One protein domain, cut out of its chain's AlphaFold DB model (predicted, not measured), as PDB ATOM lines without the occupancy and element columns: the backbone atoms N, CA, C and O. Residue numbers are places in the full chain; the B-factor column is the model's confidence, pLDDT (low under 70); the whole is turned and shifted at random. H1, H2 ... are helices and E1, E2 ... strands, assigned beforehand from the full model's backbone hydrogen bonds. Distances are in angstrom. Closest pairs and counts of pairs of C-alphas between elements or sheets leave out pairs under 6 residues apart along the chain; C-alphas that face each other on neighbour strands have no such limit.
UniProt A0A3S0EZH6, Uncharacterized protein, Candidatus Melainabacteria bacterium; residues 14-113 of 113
ATOM      1  N   VAL A  14     -10.374  19.677 -46.733       90.56
ATOM      2  CA  VAL A  14      -9.883  18.470 -46.075       90.56
ATOM      3  C   VAL A  14     -10.679  17.295 -46.610       90.56
ATOM      4  O   VAL A  14     -11.829  17.451 -47.033       90.56
ATOM      5  N   TYR A  15     -10.067  16.124 -46.597       90.19
ATOM      6  CA  TYR A  15     -10.580  14.954 -47.286       90.19
ATOM      7  C   TYR A  15     -10.788  13.820 -46.299       90.19
ATOM      8  O   TYR A  15      -9.973  13.604 -45.408       90.19
ATOM      9  N   VAL A  16     -11.891  13.099 -46.449       89.62
ATOM     10  CA  VAL A  16     -12.140  11.854 -45.729       89.62
ATOM     11  C   VAL A  16     -11.478  10.727 -46.507       89.62
ATOM     12  O   VAL A  16     -11.821  10.491 -47.669       89.62
ATOM     13  N   LEU A  17     -10.565  10.009 -45.862       88.25
ATOM     14  CA  LEU A  17      -9.918   8.852 -46.465       88.25
ATOM     15  C   LEU A  17     -10.928   7.732 -46.729       88.25
ATOM     16  O   LEU A  17     -11.620   7.254 -45.827       88.25
ATOM     17  N   THR A  18     -10.975   7.263 -47.971       84.31
ATOM     18  CA  THR A  18     -11.739   6.069 -48.370       84.31
ATOM     19  C   THR A  18     -10.921   4.784 -48.237       84.31
ATOM     20  O   THR A  18     -11.494   3.700 -48.078       84.31
ATOM     21  N   ARG A  19      -9.588   4.910 -48.260       84.44
ATOM     22  CA  ARG A  19      -8.595   3.837 -48.144       84.44
ATOM     23  C   ARG A  19      -7.610   4.158 -47.021       84.44
ATOM     24  O   ARG A  19      -7.372   5.323 -46.722       84.44
ATOM     25  N   ALA A  20      -7.051   3.126 -46.396       85.81
ATOM     26  CA  ALA A  20      -6.026   3.312 -45.372       85.81
ATOM     27  C   ALA A  20      -4.751   3.913 -45.985       85.81
ATOM     28  O   ALA A  20      -4.366   3.548 -47.095       85.81
ATOM     29  N   SER A  21      -4.099   4.812 -45.253       86.19
ATOM     30  CA  SER A  21      -2.856   5.471 -45.667       86.19
ATOM     31  C   SER A  21      -1.983   5.775 -44.443       86.19
ATOM     32  O   SER A  21      -2.332   5.426 -43.313       86.19
ATOM     33  N   ARG A  22      -0.819   6.388 -44.641       89.56
ATOM     34  CA  ARG A  22       0.062   6.856 -43.565       89.56
ATOM     35  C   ARG A  22       0.243   8.359 -43.662       89.56
ATOM     36  O   ARG A  22       0.246   8.921 -44.752       89.56
ATOM     37  N   CYS A  23       0.362   9.003 -42.509       89.88
ATOM     38  CA  CYS A  23       0.654  10.427 -42.459       89.88
ATOM     39  C   CYS A  23       2.094  10.678 -42.916       89.88
ATOM     40  O   CYS A  23       3.010  10.135 -42.309       89.88
ATOM     41  N   HIS A  24       2.298  11.571 -43.881       88.00
ATOM     42  CA  HIS A  24       3.624  11.873 -44.433       88.00
ATOM     43  C   HIS A  24       4.615  12.421 -43.385       88.00
ATOM     44  O   HIS A  24       5.802  12.142 -43.448       88.00
ATOM     45  N   ASN A  25       4.133  13.184 -42.396       88.00
ATOM     46  CA  ASN A  25       5.002  13.825 -41.398       88.00
ATOM     47  C   ASN A  25       5.318  12.975 -40.152       88.00
ATOM     48  O   ASN A  25       6.386  13.113 -39.570       88.00
ATOM     49  N   CYS A  26       4.373  12.161 -39.675       89.25
ATOM     50  CA  CYS A  26       4.505  11.457 -38.390       89.25
ATOM     51  C   CYS A  26       4.319   9.941 -38.491       89.25
ATOM     52  O   CYS A  26       4.239   9.271 -37.465       89.25
ATOM     53  N   ASP A  27       4.155   9.411 -39.706       86.38
ATOM     54  CA  ASP A  27       3.927   7.991 -40.000       86.38
ATOM     55  C   ASP A  27       2.747   7.336 -39.266       86.38
ATOM     56  O   ASP A  27       2.570   6.109 -39.290       86.38
ATOM     57  N   LYS A  28       1.870   8.147 -38.659       89.38
ATOM     58  CA  LYS A  28       0.644   7.680 -38.014       89.38
ATOM     59  C   LYS A  28      -0.192   6.901 -39.024       89.38
ATOM     60  O   LYS A  28      -0.422   7.356 -40.147       89.38
ATOM     61  N   LYS A  29      -0.663   5.729 -38.602       88.69
ATOM     62  CA  LYS A  29      -1.574   4.900 -39.390       88.69
ATOM     63  C   LYS A  29      -2.923   5.608 -39.495       88.69
ATOM     64  O   LYS A  29      -3.560   5.855 -38.476       88.69
ATOM     65  N   LEU A  30      -3.329   5.915 -40.720       89.12
ATOM     66  CA  LEU A  30      -4.613   6.513 -41.049       89.12
ATOM     67  C   LEU A  30      -5.524   5.440 -41.635       89.12
ATOM     68  O   LEU A  30      -5.128   4.626 -42.474       89.12
ATOM     69  N   THR A  31      -6.752   5.422 -41.161       89.00
ATOM     70  CA  THR A  31      -7.774   4.439 -41.491       89.00
ATOM     71  C   THR A  31      -8.902   5.076 -42.296       89.00
ATOM     72  O   THR A  31      -8.984   6.292 -42.458       89.00
ATOM     73  N   ARG A  32      -9.770   4.234 -42.865       87.50
ATOM     74  CA  ARG A  32     -10.943   4.707 -43.604       87.50
ATOM     75  C   ARG A  32     -11.848   5.509 -42.667       87.50
ATOM     76  O   ARG A  32     -12.225   5.010 -41.613       87.50
ATOM     77  N   GLY A  33     -12.240   6.705 -43.093       86.88
ATOM     78  CA  GLY A  33     -13.048   7.636 -42.302       86.88
ATOM     79  C   GLY A  33     -12.236   8.735 -41.619       86.88
ATOM     80  O   GLY A  33     -12.824   9.745 -41.232       86.88
ATOM     81  N   ASP A  34     -10.910   8.598 -41.534       88.81
ATOM     82  CA  ASP A  34     -10.067   9.653 -40.980       88.81
ATOM     83  C   ASP A  34     -10.045  10.868 -41.909       88.81
ATOM     84  O   ASP A  34      -9.932  10.751 -43.134       88.81
ATOM     85  N   VAL A  35     -10.145  12.056 -41.312       89.88
ATOM     86  CA  VAL A  35     -10.021  13.317 -42.042       89.88
ATOM     87  C   VAL A  35      -8.552  13.699 -42.132       89.88
ATOM     88  O   VAL A  35      -7.846  13.770 -41.127       89.88
ATOM     89  N   VAL A  36      -8.101  13.994 -43.342       90.38
ATOM     90  CA  VAL A  36      -6.724  14.376 -43.637       90.38
ATOM     91  C   VAL A  36      -6.684  15.674 -44.417       90.38
ATOM     92  O   VAL A  36      -7.612  16.027 -45.152       90.38
ATOM     93  N   LYS A  37      -5.576  16.389 -44.278       89.12
ATOM     94  CA  LYS A  37      -5.252  17.500 -45.164       89.12
ATOM     95  C   LYS A  37      -4.285  16.988 -46.218       89.12
ATOM     96  O   LYS A  37      -3.224  16.483 -45.870       89.12
ATOM     97  N   LEU A  38      -4.668  17.114 -47.481       85.75
ATOM     98  CA  LEU A  38      -3.781  16.837 -48.603       85.75
ATOM     99  C   LEU A  38      -3.050  18.128 -48.959       85.75
ATOM    100  O   LEU A  38      -3.685  19.182 -49.057       85.75
ATOM    101  N   ASN A  39      -1.731  18.062 -49.109       81.44
ATOM    102  CA  ASN A  39      -0.952  19.204 -49.588       81.44
ATOM    103  C   ASN A  39      -1.004  19.310 -51.121       81.44
ATOM    104  O   ASN A  39      -1.144  20.411 -51.652       81.44
ATOM    105  N   ASN A  40      -1.022  18.163 -51.810       72.56
ATOM    106  CA  ASN A  40      -1.293  18.061 -53.240       72.56
ATOM    107  C   ASN A  40      -2.531  17.179 -53.494       72.56
ATOM    108  O   ASN A  40      -2.622  16.078 -52.959       72.56
ATOM    109  N   ILE A  41      -3.488  17.688 -54.279       67.00
ATOM    110  CA  ILE A  41      -4.742  16.991 -54.632       67.00
ATOM    111  C   ILE A  41      -4.536  16.075 -55.849       67.00
ATOM    112  O   ILE A  41      -5.306  15.146 -56.048       67.00
ATOM    113  N   GLU A  42      -3.534  16.349 -56.688       67.44
ATOM    114  CA  GLU A  42      -3.326  15.591 -57.928       67.44
ATOM    115  C   GLU A  42      -2.692  14.223 -57.668       67.44
ATOM    116  O   GLU A  42      -3.072  13.243 -58.303       67.44
ATOM    117  N   ASP A  43      -1.777  14.151 -56.701       66.06
ATOM    118  CA  ASP A  43      -0.998  12.939 -56.443       66.06
ATOM    119  C   ASP A  43      -1.483  12.135 -55.226       66.06
ATOM    120  O   ASP A  43      -1.029  11.009 -55.034       66.06
ATOM    121  N   ASP A  44      -2.355  12.698 -54.375       67.00
ATOM    122  CA  ASP A  44      -2.836  12.102 -53.109       67.00
ATOM    123  C   ASP A  44      -1.718  11.537 -52.188       67.00
ATOM    124  O   ASP A  44      -1.976  10.804 -51.230       67.00
ATOM    125  N   THR A  45      -0.456  11.882 -52.453       67.94
ATOM    126  CA  THR A  45       0.741  11.289 -51.835       67.94
ATOM    127  C   THR A  45       1.080  11.924 -50.497       67.94
ATOM    128  O   THR A  45       1.605  11.262 -49.602       67.94
ATOM    129  N   GLU A  46       0.750  13.202 -50.324       82.06
ATOM    130  CA  GLU A  46       1.082  13.972 -49.128       82.06
ATOM    131  C   GLU A  46      -0.148  14.169 -48.237       82.06
ATOM    132  O   GLU A  46      -0.732  15.258 -48.158       82.06
ATOM    133  N   ALA A  47      -0.550  13.092 -47.558       86.94
ATOM    134  CA  ALA A  47      -1.618  13.127 -46.566       86.94
ATOM    135  C   ALA A  47      -1.083  13.470 -45.171       86.94
ATOM    136  O   ALA A  47      -0.206  12.795 -44.629       86.94
ATOM    137  N   PHE A  48      -1.668  14.492 -44.548       89.69
ATOM    138  CA  PHE A  48      -1.364  14.905 -43.183       89.69
ATOM    139  C   PHE A  48      -2.533  14.577 -42.260       89.69
ATOM    140  O   PHE A  48      -3.684  14.925 -42.540       89.69
ATOM    141  N   CYS A  49      -2.235  13.931 -41.134       90.12
ATOM    142  CA  CYS A  49      -3.225  13.688 -40.091       90.12
ATOM    143  C   CYS A  49      -3.709  15.009 -39.473       90.12
ATOM    144  O   CYS A  49      -3.013  16.025 -39.540       90.12
ATOM    145  N   GLN A  50      -4.883  14.986 -38.831       86.56
ATOM    146  CA  GLN A  50      -5.460  16.172 -38.188       86.56
ATOM    147  C   GLN A  50      -4.472  16.858 -37.238       86.56
ATOM    148  O   GLN A  50      -4.325  18.074 -37.294       86.56
ATOM    149  N   SER A  51      -3.730  16.093 -36.436       87.50
ATOM    150  CA  SER A  51      -2.746  16.640 -35.500       87.50
ATOM    151  C   SER A  51      -1.591  17.356 -36.218       87.50
ATOM    152  O   SER A  51      -1.251  18.481 -35.860       87.50
ATOM    153  N   CYS A  52      -1.029  16.773 -37.286       88.31
ATOM    154  CA  CYS A  52       0.031  17.422 -38.076       88.31
ATOM    155  C   CYS A  52      -0.468  18.637 -38.861       88.31
ATOM    156  O   CYS A  52       0.285  19.579 -39.082       88.31
ATOM    157  N   ALA A  53      -1.734  18.625 -39.272       85.88
ATOM    158  CA  ALA A  53      -2.369  19.736 -39.965       85.88
ATOM    159  C   ALA A  53      -2.945  20.805 -39.016       85.88
ATOM    160  O   ALA A  53      -3.559  21.751 -39.507       85.88
ATOM    161  N   GLN A  54      -2.766  20.661 -37.693       85.50
ATOM    162  CA  GLN A  54      -3.345  21.528 -36.651       85.50
ATOM    163  C   GLN A  54      -4.883  21.622 -36.713       85.50
ATOM    164  O   GLN A  54      -5.483  22.626 -36.343       85.50
ATOM    165  N   LEU A  55      -5.528  20.552 -37.174       84.19
ATOM    166  CA  LEU A  55      -6.978  20.418 -37.308       84.19
ATOM    167  C   LEU A  55      -7.629  19.646 -36.153       84.19
ATOM    168  O   LEU A  55      -8.846  19.514 -36.138       84.19
ATOM    169  N   ASP A  56      -6.843  19.135 -35.205       81.62
ATOM    170  CA  ASP A  56      -7.316  18.290 -34.094       81.62
ATOM    171  C   ASP A  56      -8.352  19.004 -33.205       81.62
ATOM    172  O   ASP A  56      -9.322  18.416 -32.740       81.62
ATOM    173  N   ALA A  57      -8.188  20.317 -33.026       83.31
ATOM    174  CA  ALA A  57      -9.113  21.128 -32.241       83.31
ATOM    175  C   ALA A  57     -10.414  21.480 -32.987       83.31
ATOM    176  O   ALA A  57     -11.341  21.996 -32.369       83.31
ATOM    177  N   TYR A  58     -10.495  21.257 -34.304       89.00
ATOM    178  CA  TYR A  58     -11.648  21.668 -35.102       89.00
ATOM    179  C   TYR A  58     -12.796  20.669 -34.980       89.00
ATOM    180  O   TYR A  58     -12.611  19.455 -35.006       89.00
ATOM    181  N   VAL A  59     -14.018  21.192 -34.940       88.50
ATOM    182  CA  VAL A  59     -15.236  20.390 -34.826       88.50
ATOM    183  C   VAL A  59     -15.871  20.214 -36.199       88.50
ATOM    184  O   VAL A  59     -16.087  21.181 -36.937       88.50
ATOM    185  N   LEU A  60     -16.191  18.963 -36.539       88.31
ATOM    186  CA  LEU A  60     -16.905  18.623 -37.765       88.31
ATOM    187  C   LEU A  60     -18.392  18.935 -37.609       88.31
ATOM    188  O   LEU A  60     -19.112  18.259 -36.879       88.31
ATOM    189  N   VAL A  61     -18.864  19.917 -38.368       87.69
ATOM    190  CA  VAL A  61     -20.287  20.202 -38.537       87.69
ATOM    191  C   VAL A  61     -20.770  19.485 -39.803       87.69
ATOM    192  O   VAL A  61     -20.381  19.874 -40.915       87.69
ATOM    193  N   PRO A  62     -21.598  18.432 -39.678       86.12
ATOM    194  CA  PRO A  62     -22.081  17.677 -40.825       86.12
ATOM    195  C   PRO A  62     -23.105  18.473 -41.643       86.12
ATOM    196  O   PRO A  62     -23.770  19.395 -41.153       86.12
ATOM    197  N   LYS A  63     -23.279  18.075 -42.906       78.88
ATOM    198  CA  LYS A  63     -24.387  18.538 -43.749       78.88
ATOM    199  C   LYS A  63     -25.735  18.270 -43.064       78.88
ATOM    200  O   LYS A  63     -25.911  17.256 -42.400       78.88
ATOM    201  N   GLY A  64     -26.687  19.187 -43.240       79.12
ATOM    202  CA  GLY A  64     -28.034  19.109 -42.651       79.12
ATOM    203  C   GLY A  64     -28.297  20.126 -41.537       79.12
ATOM    204  O   GLY A  64     -29.443  20.486 -41.301       79.12
ATOM    205  N   ARG A  65     -27.253  20.693 -40.921       80.12
ATOM    206  CA  ARG A  65     -27.374  21.778 -39.931       80.12
ATOM    207  C   ARG A  65     -27.042  23.131 -40.561       80.12
ATOM    208  O   ARG A  65     -25.996  23.716 -40.284       80.12
ATOM    209  N   ALA A  66     -27.900  23.612 -41.463       81.62
ATOM    210  CA  ALA A  66     -27.609  24.786 -42.297       81.62
ATOM    211  C   ALA A  66     -27.378  26.076 -41.488       81.62
ATOM    212  O   ALA A  66     -26.439  26.816 -41.782       81.62
ATOM    213  N   GLN A  67     -28.182  26.322 -40.449       85.12
ATOM    214  CA  GLN A  67     -28.019  27.487 -39.574       85.12
ATOM    215  C   GLN A  67     -26.696  27.428 -38.797       85.12
ATOM    216  O   GLN A  67     -25.940  28.397 -38.847       85.12
ATOM    217  N   ILE A  68     -26.370  26.279 -38.185       85.12
ATOM    218  CA  ILE A  68     -25.089  26.071 -37.481       85.12
ATOM    219  C   ILE A  68     -23.937  26.252 -38.462       85.12
ATOM    220  O   ILE A  68     -23.049  27.044 -38.208       85.12
ATOM    221  N   THR A  69     -23.988  25.618 -39.635       84.62
ATOM    222  CA  THR A  69     -22.950  25.756 -40.671       84.62
ATOM    223  C   THR A  69     -22.726  27.227 -41.036       84.62
ATOM    224  O   THR A  69     -21.586  27.680 -41.088       84.62
ATOM    225  N   ARG A  70     -23.803  27.995 -41.249       84.00
ATOM    226  CA  ARG A  70     -23.726  29.417 -41.610       84.00
ATOM    227  C   ARG A  70     -23.125  30.265 -40.488       84.00
ATOM    228  O   ARG A  70     -22.268  31.101 -40.762       84.00
ATOM    229  N   LEU A  71     -23.566  30.060 -39.249       83.62
ATOM    230  CA  LEU A  71     -23.078  30.803 -38.084       83.62
ATOM    231  C   LEU A  71     -21.647  30.406 -37.713       83.62
ATOM    232  O   LEU A  71     -20.821  31.280 -37.484       83.62
ATOM    233  N   SER A  72     -21.310  29.119 -37.742       82.62
ATOM    234  CA  SER A  72     -19.948  28.639 -37.509       82.62
ATOM    235  C   SER A  72     -18.984  29.176 -38.561       82.62
ATOM    236  O   SER A  72     -17.916  29.644 -38.198       82.62
ATOM    237  N   THR A  73     -19.355  29.220 -39.848       81.00
ATOM    238  CA  THR A  73     -18.527  29.896 -40.866       81.00
ATOM    239  C   THR A  73     -18.396  31.400 -40.609       81.00
ATOM    240  O   THR A  73     -17.347  31.965 -40.890       81.00
ATOM    241  N   LYS A  74     -19.429  32.058 -40.069       83.38
ATOM    242  CA  LYS A  74     -19.392  33.490 -39.732       83.38
ATOM    243  C   LYS A  74     -18.500  33.790 -38.522       83.38
ATOM    244  O   LYS A  74     -17.862  34.836 -38.494       83.38
ATOM    245  N   TYR A  75     -18.492  32.915 -37.519       84.06
ATOM    246  CA  TYR A  75     -17.747  33.118 -36.274       84.06
ATOM    247  C   TYR A  75     -16.316  32.578 -36.312       84.06
ATOM    248  O   TYR A  75     -15.475  33.081 -35.573       84.06
ATOM    249  N   SER A  76     -16.039  31.579 -37.151       78.06
ATOM    250  CA  SER A  76     -14.721  30.948 -37.255       78.06
ATOM    251  C   SER A  76     -13.767  31.824 -38.060       78.06
ATOM    252  O   SER A  76     -14.126  32.300 -39.139       78.06
ATOM    253  N   LYS A  77     -12.530  31.998 -37.582       79.12
ATOM    254  CA  LYS A  77     -11.489  32.710 -38.352       79.12
ATOM    255  C   LYS A  77     -11.025  31.892 -39.548       79.12
ATOM    256  O   LYS A  77     -10.832  32.417 -40.640       79.12
ATOM    257  N   THR A  78     -10.883  30.589 -39.330       83.19
ATOM    258  CA  THR A  78     -10.519  29.622 -40.363       83.19
ATOM    259  C   THR A  78     -11.570  28.526 -40.402       83.19
ATOM    260  O   THR A  78     -11.990  28.028 -39.365       83.19
ATOM    261  N   SER A  79     -12.013  28.140 -41.594       83.62
ATOM    262  CA  SER A  79     -12.923  27.008 -41.776       83.62
ATOM    263  C   SER A  79     -12.441  26.138 -42.921       83.62
ATOM    264  O   SER A  79     -11.985  26.674 -43.938       83.62
ATOM    265  N   TYR A  80     -12.594  24.824 -42.782       89.12
ATOM    266  CA  TYR A  80     -12.235  23.867 -43.821       89.12
ATOM    267  C   TYR A  80     -13.474  23.157 -44.347       89.12
ATOM    268  O   TYR A  80     -14.362  22.785 -43.585       89.12
ATOM    269  N   VAL A  81     -13.552  22.955 -45.656       89.38
ATOM    270  CA  VAL A  81     -14.622  22.159 -46.265       89.38
ATOM    271  C   VAL A  81     -14.220  20.696 -46.227       89.38
ATOM    272  O   VAL A  81     -13.150  20.351 -46.717       89.38
ATOM    273  N   VAL A  82     -15.086  19.844 -45.683       91.06
ATOM    274  CA  VAL A  82     -14.844  18.401 -45.642       91.06
ATOM    275  C   VAL A  82     -15.452  17.753 -46.874       91.06
ATOM    276  O   VAL A  82     -16.668  17.827 -47.091       91.06
ATOM    277  N   LEU A  83     -14.596  17.134 -47.676       90.62
ATOM    278  CA  LEU A  83     -14.937  16.415 -48.892       90.62
ATOM    279  C   LEU A  83     -14.691  14.923 -48.693       90.62
ATOM    280  O   LEU A  83     -13.751  14.517 -48.019       90.62
ATOM    281  N   GLN A  84     -15.525  14.096 -49.299       90.06
ATOM    282  CA  GLN A  84     -15.354  12.652 -49.310       90.06
ATOM    283  C   GLN A  84     -15.485  12.157 -50.737       90.06
ATOM    284  O   GLN A  84     -16.407  12.555 -51.448       90.06
ATOM    285  N   TRP A  85     -14.563  11.292 -51.146       88.25
ATOM    286  CA  TRP A  85     -14.678  10.604 -52.420       88.25
ATOM    287  C   TRP A  85     -15.844   9.617 -52.374       88.25
ATOM    288  O   TRP A  85     -15.899   8.745 -51.503       88.25
ATOM    289  N   ASP A  86     -16.778   9.765 -53.305       86.75
ATOM    290  CA  ASP A  86     -17.886   8.845 -53.500       86.75
ATOM    291  C   ASP A  86     -17.564   7.907 -54.661       86.75
ATOM    292  O   ASP A  86     -17.454   8.335 -55.811       86.75
ATOM    293  N   GLU A  87     -17.403   6.619 -54.361       84.62
ATOM    294  CA  GLU A  87     -17.084   5.605 -55.370       84.62
ATOM    295  C   GLU A  87     -18.245   5.363 -56.348       84.62
ATOM    296  O   GLU A  87     -17.997   5.002 -57.499       84.62
ATOM    297  N   THR A  88     -19.493   5.614 -55.933       87.38
ATOM    298  CA  THR A  88     -20.691   5.424 -56.769       87.38
ATOM    299  C   THR A  88     -20.755   6.487 -57.858       87.38
ATOM    300  O   THR A  88     -20.967   6.182 -59.030       87.38
ATOM    301  N   TRP A  89     -20.542   7.745 -57.468       85.75
ATOM    302  CA  TRP A  89     -20.639   8.904 -58.357       85.75
ATOM    303  C   TRP A  89     -19.293   9.325 -58.960       85.75
ATOM    304  O   TRP A  89     -19.264  10.210 -59.812       85.75
ATOM    305  N   LYS A  90     -18.188   8.696 -58.531       86.56
ATOM    306  CA  LYS A  90     -16.801   9.031 -58.906       86.56
ATOM    307  C   LYS A  90     -16.499  10.524 -58.746       86.56
ATOM    308  O   LYS A  90     -15.881  11.144 -59.609       86.56
ATOM    309  N   ALA A  91     -16.986  11.106 -57.655       87.56
ATOM    310  CA  ALA A  91     -16.914  12.538 -57.407       87.56
ATOM    311  C   ALA A  91     -16.681  12.837 -55.925       87.56
ATOM    312  O   ALA A  91     -17.048  12.058 -55.043       87.56
ATOM    313  N   TYR A  92     -16.100  14.003 -55.644       86.81
ATOM    314  CA  TYR A  92     -15.947  14.503 -54.282       86.81
ATOM    315  C   TYR A  92     -17.246  15.139 -53.788       86.81
ATOM    316  O   TYR A  92     -17.630  16.230 -54.210       86.81
ATOM    317  N   ASN A  93     -17.891  14.477 -52.834       89.31
ATOM    318  CA  ASN A  93     -19.092  14.960 -52.178       89.31
ATOM    319  C   ASN A  93     -18.747  15.772 -50.931       89.31
ATOM    320  O   ASN A  93     -17.943  15.366 -50.093       89.31
ATOM    321  N   ARG A  94     -19.400  16.928 -50.769       89.75
ATOM    322  CA  ARG A  94     -19.272  17.729 -49.549       89.75
ATOM    323  C   ARG A  94     -20.019  17.059 -48.400       89.75
ATOM    324  O   ARG A  94     -21.246  16.957 -48.419       89.75
ATOM    325  N   VAL A  95     -19.275  16.666 -47.374       89.75
ATOM    326  CA  VAL A  95     -19.813  16.050 -46.154       89.75
ATOM    327  C   VAL A  95     -20.172  17.107 -45.117       89.75
ATOM    328  O   VAL A  95     -21.184  16.970 -44.435       89.75
ATOM    329  N   GLY A  96     -19.385  18.180 -45.014       89.94
ATOM    330  CA  GLY A  96     -19.576  19.191 -43.976       89.94
ATOM    331  C   GLY A  96     -18.504  20.275 -43.976       89.94
ATOM    332  O   GLY A  96     -17.863  20.535 -45.002       89.94
ATOM    333  N   ILE A  97     -18.329  20.917 -42.824       90.00
ATOM    334  CA  ILE A  97     -17.225  21.848 -42.557       90.00
ATOM    335  C   ILE A  97     -16.543  21.499 -41.239       90.00
ATOM    336  O   ILE A  97     -17.207  21.096 -40.293       90.00
ATOM    337  N   LEU A  98     -15.232  21.694 -41.171       89.88
ATOM    338  CA  LEU A  98     -14.509  21.838 -39.915       89.88
ATOM    339  C   LEU A  98     -14.482  23.321 -39.556       89.88
ATOM    340  O   LEU A  98     -14.015  24.148 -40.346       89.88
ATOM    341  N   ALA A  99     -14.985  23.645 -38.374       88.00
ATOM    342  CA  ALA A  99     -14.959  24.988 -37.811       88.00
ATOM    343  C   ALA A  99     -14.341  24.955 -36.411       88.00
ATOM    344  O   ALA A  99     -14.248  23.897 -35.787       88.00
ATOM    345  N   GLU A 100     -13.894  26.110 -35.931       87.38
ATOM    346  CA  GLU A 100     -13.344  26.231 -34.582       87.38
ATOM    347  C   GLU A 100     -14.412  25.872 -33.530       87.38
ATOM    348  O   GLU A 100     -15.586  26.220 -33.703       87.38
ATOM    349  N   PRO A 101     -14.032  25.198 -32.432       87.94
ATOM    350  CA  PRO A 101     -14.975  24.725 -31.419       87.94
ATOM    351  C   PRO A 101     -15.742  25.890 -30.781       87.94
ATOM    352  O   PRO A 101     -16.956  25.800 -30.595       87.94
ATOM    353  N   ASP A 102     -15.074  27.023 -30.555       86.62
ATOM    354  CA  ASP A 102     -15.691  28.247 -30.033       86.62
ATOM    355  C   ASP A 102     -16.759  28.810 -30.982       86.62
ATOM    356  O   ASP A 102     -17.829  29.246 -30.552       86.62
ATOM    357  N   ALA A 103     -16.497  28.759 -32.292       86.94
ATOM    358  CA  ALA A 103     -17.428  29.217 -33.316       86.94
ATOM    359  C   ALA A 103     -18.659  28.305 -33.417       86.94
ATOM    360  O   ALA A 103     -19.774  28.794 -33.619       86.94
ATOM    361  N   VAL A 104     -18.477  26.989 -33.263       87.56
ATOM    362  CA  VAL A 104     -19.583  26.020 -33.208       87.56
ATOM    363  C   VAL A 104     -20.405  26.212 -31.939       87.56
ATOM    364  O   VAL A 104     -21.616  26.385 -32.036       87.56
ATOM    365  N   SER A 105     -19.764  26.295 -30.773       87.88
ATOM    366  CA  SER A 105     -20.454  26.504 -29.493       87.88
ATOM    367  C   SER A 105     -21.280  27.792 -29.486       87.88
ATOM    368  O   SER A 105     -22.433  27.804 -29.052       87.88
ATOM    369  N   ARG A 106     -20.729  28.888 -30.022       88.62
ATOM    370  CA  ARG A 106     -21.457  30.155 -30.160       88.62
ATOM    371  C   ARG A 106     -22.651  30.037 -31.108       88.62
ATOM    372  O   ARG A 106     -23.717  30.556 -30.790       88.62
ATOM    373  N   ALA A 107     -22.477  29.360 -32.241       88.31
ATOM    374  CA  ALA A 107     -23.551  29.125 -33.201       88.31
ATOM    375  C   ALA A 107     -24.696  28.297 -32.600       88.31
ATOM    376  O   ALA A 107     -25.860  28.608 -32.829       88.31
ATOM    377  N   GLU A 108     -24.374  27.260 -31.825       87.25
ATOM    378  CA  GLU A 108     -25.375  26.430 -31.149       87.25
ATOM    379  C   GLU A 108     -26.156  27.227 -30.102       87.25
ATOM    380  O   GLU A 108     -27.383  27.170 -30.103       87.25
ATOM    381  N   LYS A 109     -25.470  28.038 -29.283       88.62
ATOM    382  CA  LYS A 109     -26.122  28.914 -28.296       88.62
ATOM    383  C   LYS A 109     -27.098  29.898 -28.936       88.62
ATOM    384  O   LYS A 109     -28.186  30.084 -28.409       88.62
ATOM    385  N   GLU A 110     -26.725  30.504 -30.063       87.88
ATOM    386  CA  GLU A 110     -27.575  31.462 -30.783       87.88
ATOM    387  C   GLU A 110     -28.812  30.815 -31.416       87.88
ATOM    388  O   GLU A 110     -29.828  31.477 -31.556       87.88
ATOM    389  N   ILE A 111     -28.748  29.536 -31.796       85.94
ATOM    390  CA  ILE A 111     -29.905  28.811 -32.351       85.94
ATOM    391  C   ILE A 111     -30.820  28.284 -31.244       85.94
ATOM    392  O   ILE A 111     -32.021  28.149 -31.457       85.94
ATOM    393  N   SER A 112     -30.252  27.939 -30.087       82.00
ATOM    394  CA  SER A 112     -31.022  27.482 -28.927       82.00
ATOM    395  C   SER A 112     -31.712  28.607 -28.148       82.00
ATOM    396  O   SER A 112     -32.532  28.301 -27.285       82.00
ATOM    397  N   ALA A 113     -31.332  29.864 -28.401       67.94
ATOM    398  CA  ALA A 113     -31.886  31.063 -27.773       67.94
ATOM    399  C   ALA A 113     -33.051  31.627 -28.596       67.94
ATOM    400  O   ALA A 113     -34.029  32.079 -27.963       67.94
TER     401      ALA A 113
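This is residues 14 to 113 of the 113 residues of an uncharacterized protein of Candidatus Melainabacteria bacterium (UniProt A0A3S0EZH6). One strongly twisted sheet has the short strands E1, E2 and E3 at one end and the helices H1 and H2, packed together, by E6 and E4 at the other. The long hairpin of E5 and E6 lies between. The printed part has 100 residues, with E1 E2 E3 E4 H1 E5 E6 H2 along it; the mixed sheet runs E3 E2 E1 E5 E6 E4, and the class is mixed, helices and strands. It is compact, with a radius of gyration of the C-alphas of 14.4 A and spans of 44 by 32 by 19 A.

E1, residues 14 to 16, E2, residues 35 to 38, and E3, residues 47 to 49, form a meander of two hairpins, each strand the antiparallel neighbour of the one before; within hydrogen-bond range are N 15 and O 36, 2.9 A, and N 37 and O 48, 3.0 A. E5, residues 80 to 86, is parallel to E1, with N 16 and O 83 at 2.8 A. E6, residues 91 to 99, is antiparallel to E5, with N 82 and O 96 at 2.9 A, and to E4, residues 59 to 62, with N 61 and O 97 at 2.8 A. E4, H1, residues 66 to 75, and E5 make a split strand-helix-strand unit, E6 between its strands, with a right-handed crossover. H1 is on the sheet at a height of 9.8 A. H2, residues 101 to 112, touches H1 at a steep tilt of 49 degrees, opposite ways; their closest C-alphas, Tyr 75 and Ala 103, are 4.9 A apart. H1 and H2 on one face of the sheet give two layers. In both, every O i to N i+4 pair is within hydrogen-bond range.

C-alpha 14 of E1 is at (-9.883, 18.470, -46.075), and C-alpha 112 of H2 at (-31.022, 27.482, -28.927). First to last C-alpha, E5 measures 18.7 A, E6 23.3 A, H1 14.2 A and H2 16.5 A.

The C-alphas farthest apart, Asp 43 and Ala 113, are 45.9 A apart. The printed part has no cut; the link from E1 to E2 is long, 18 residues. Residues 41 to 45 and 113 have pLDDT under 70.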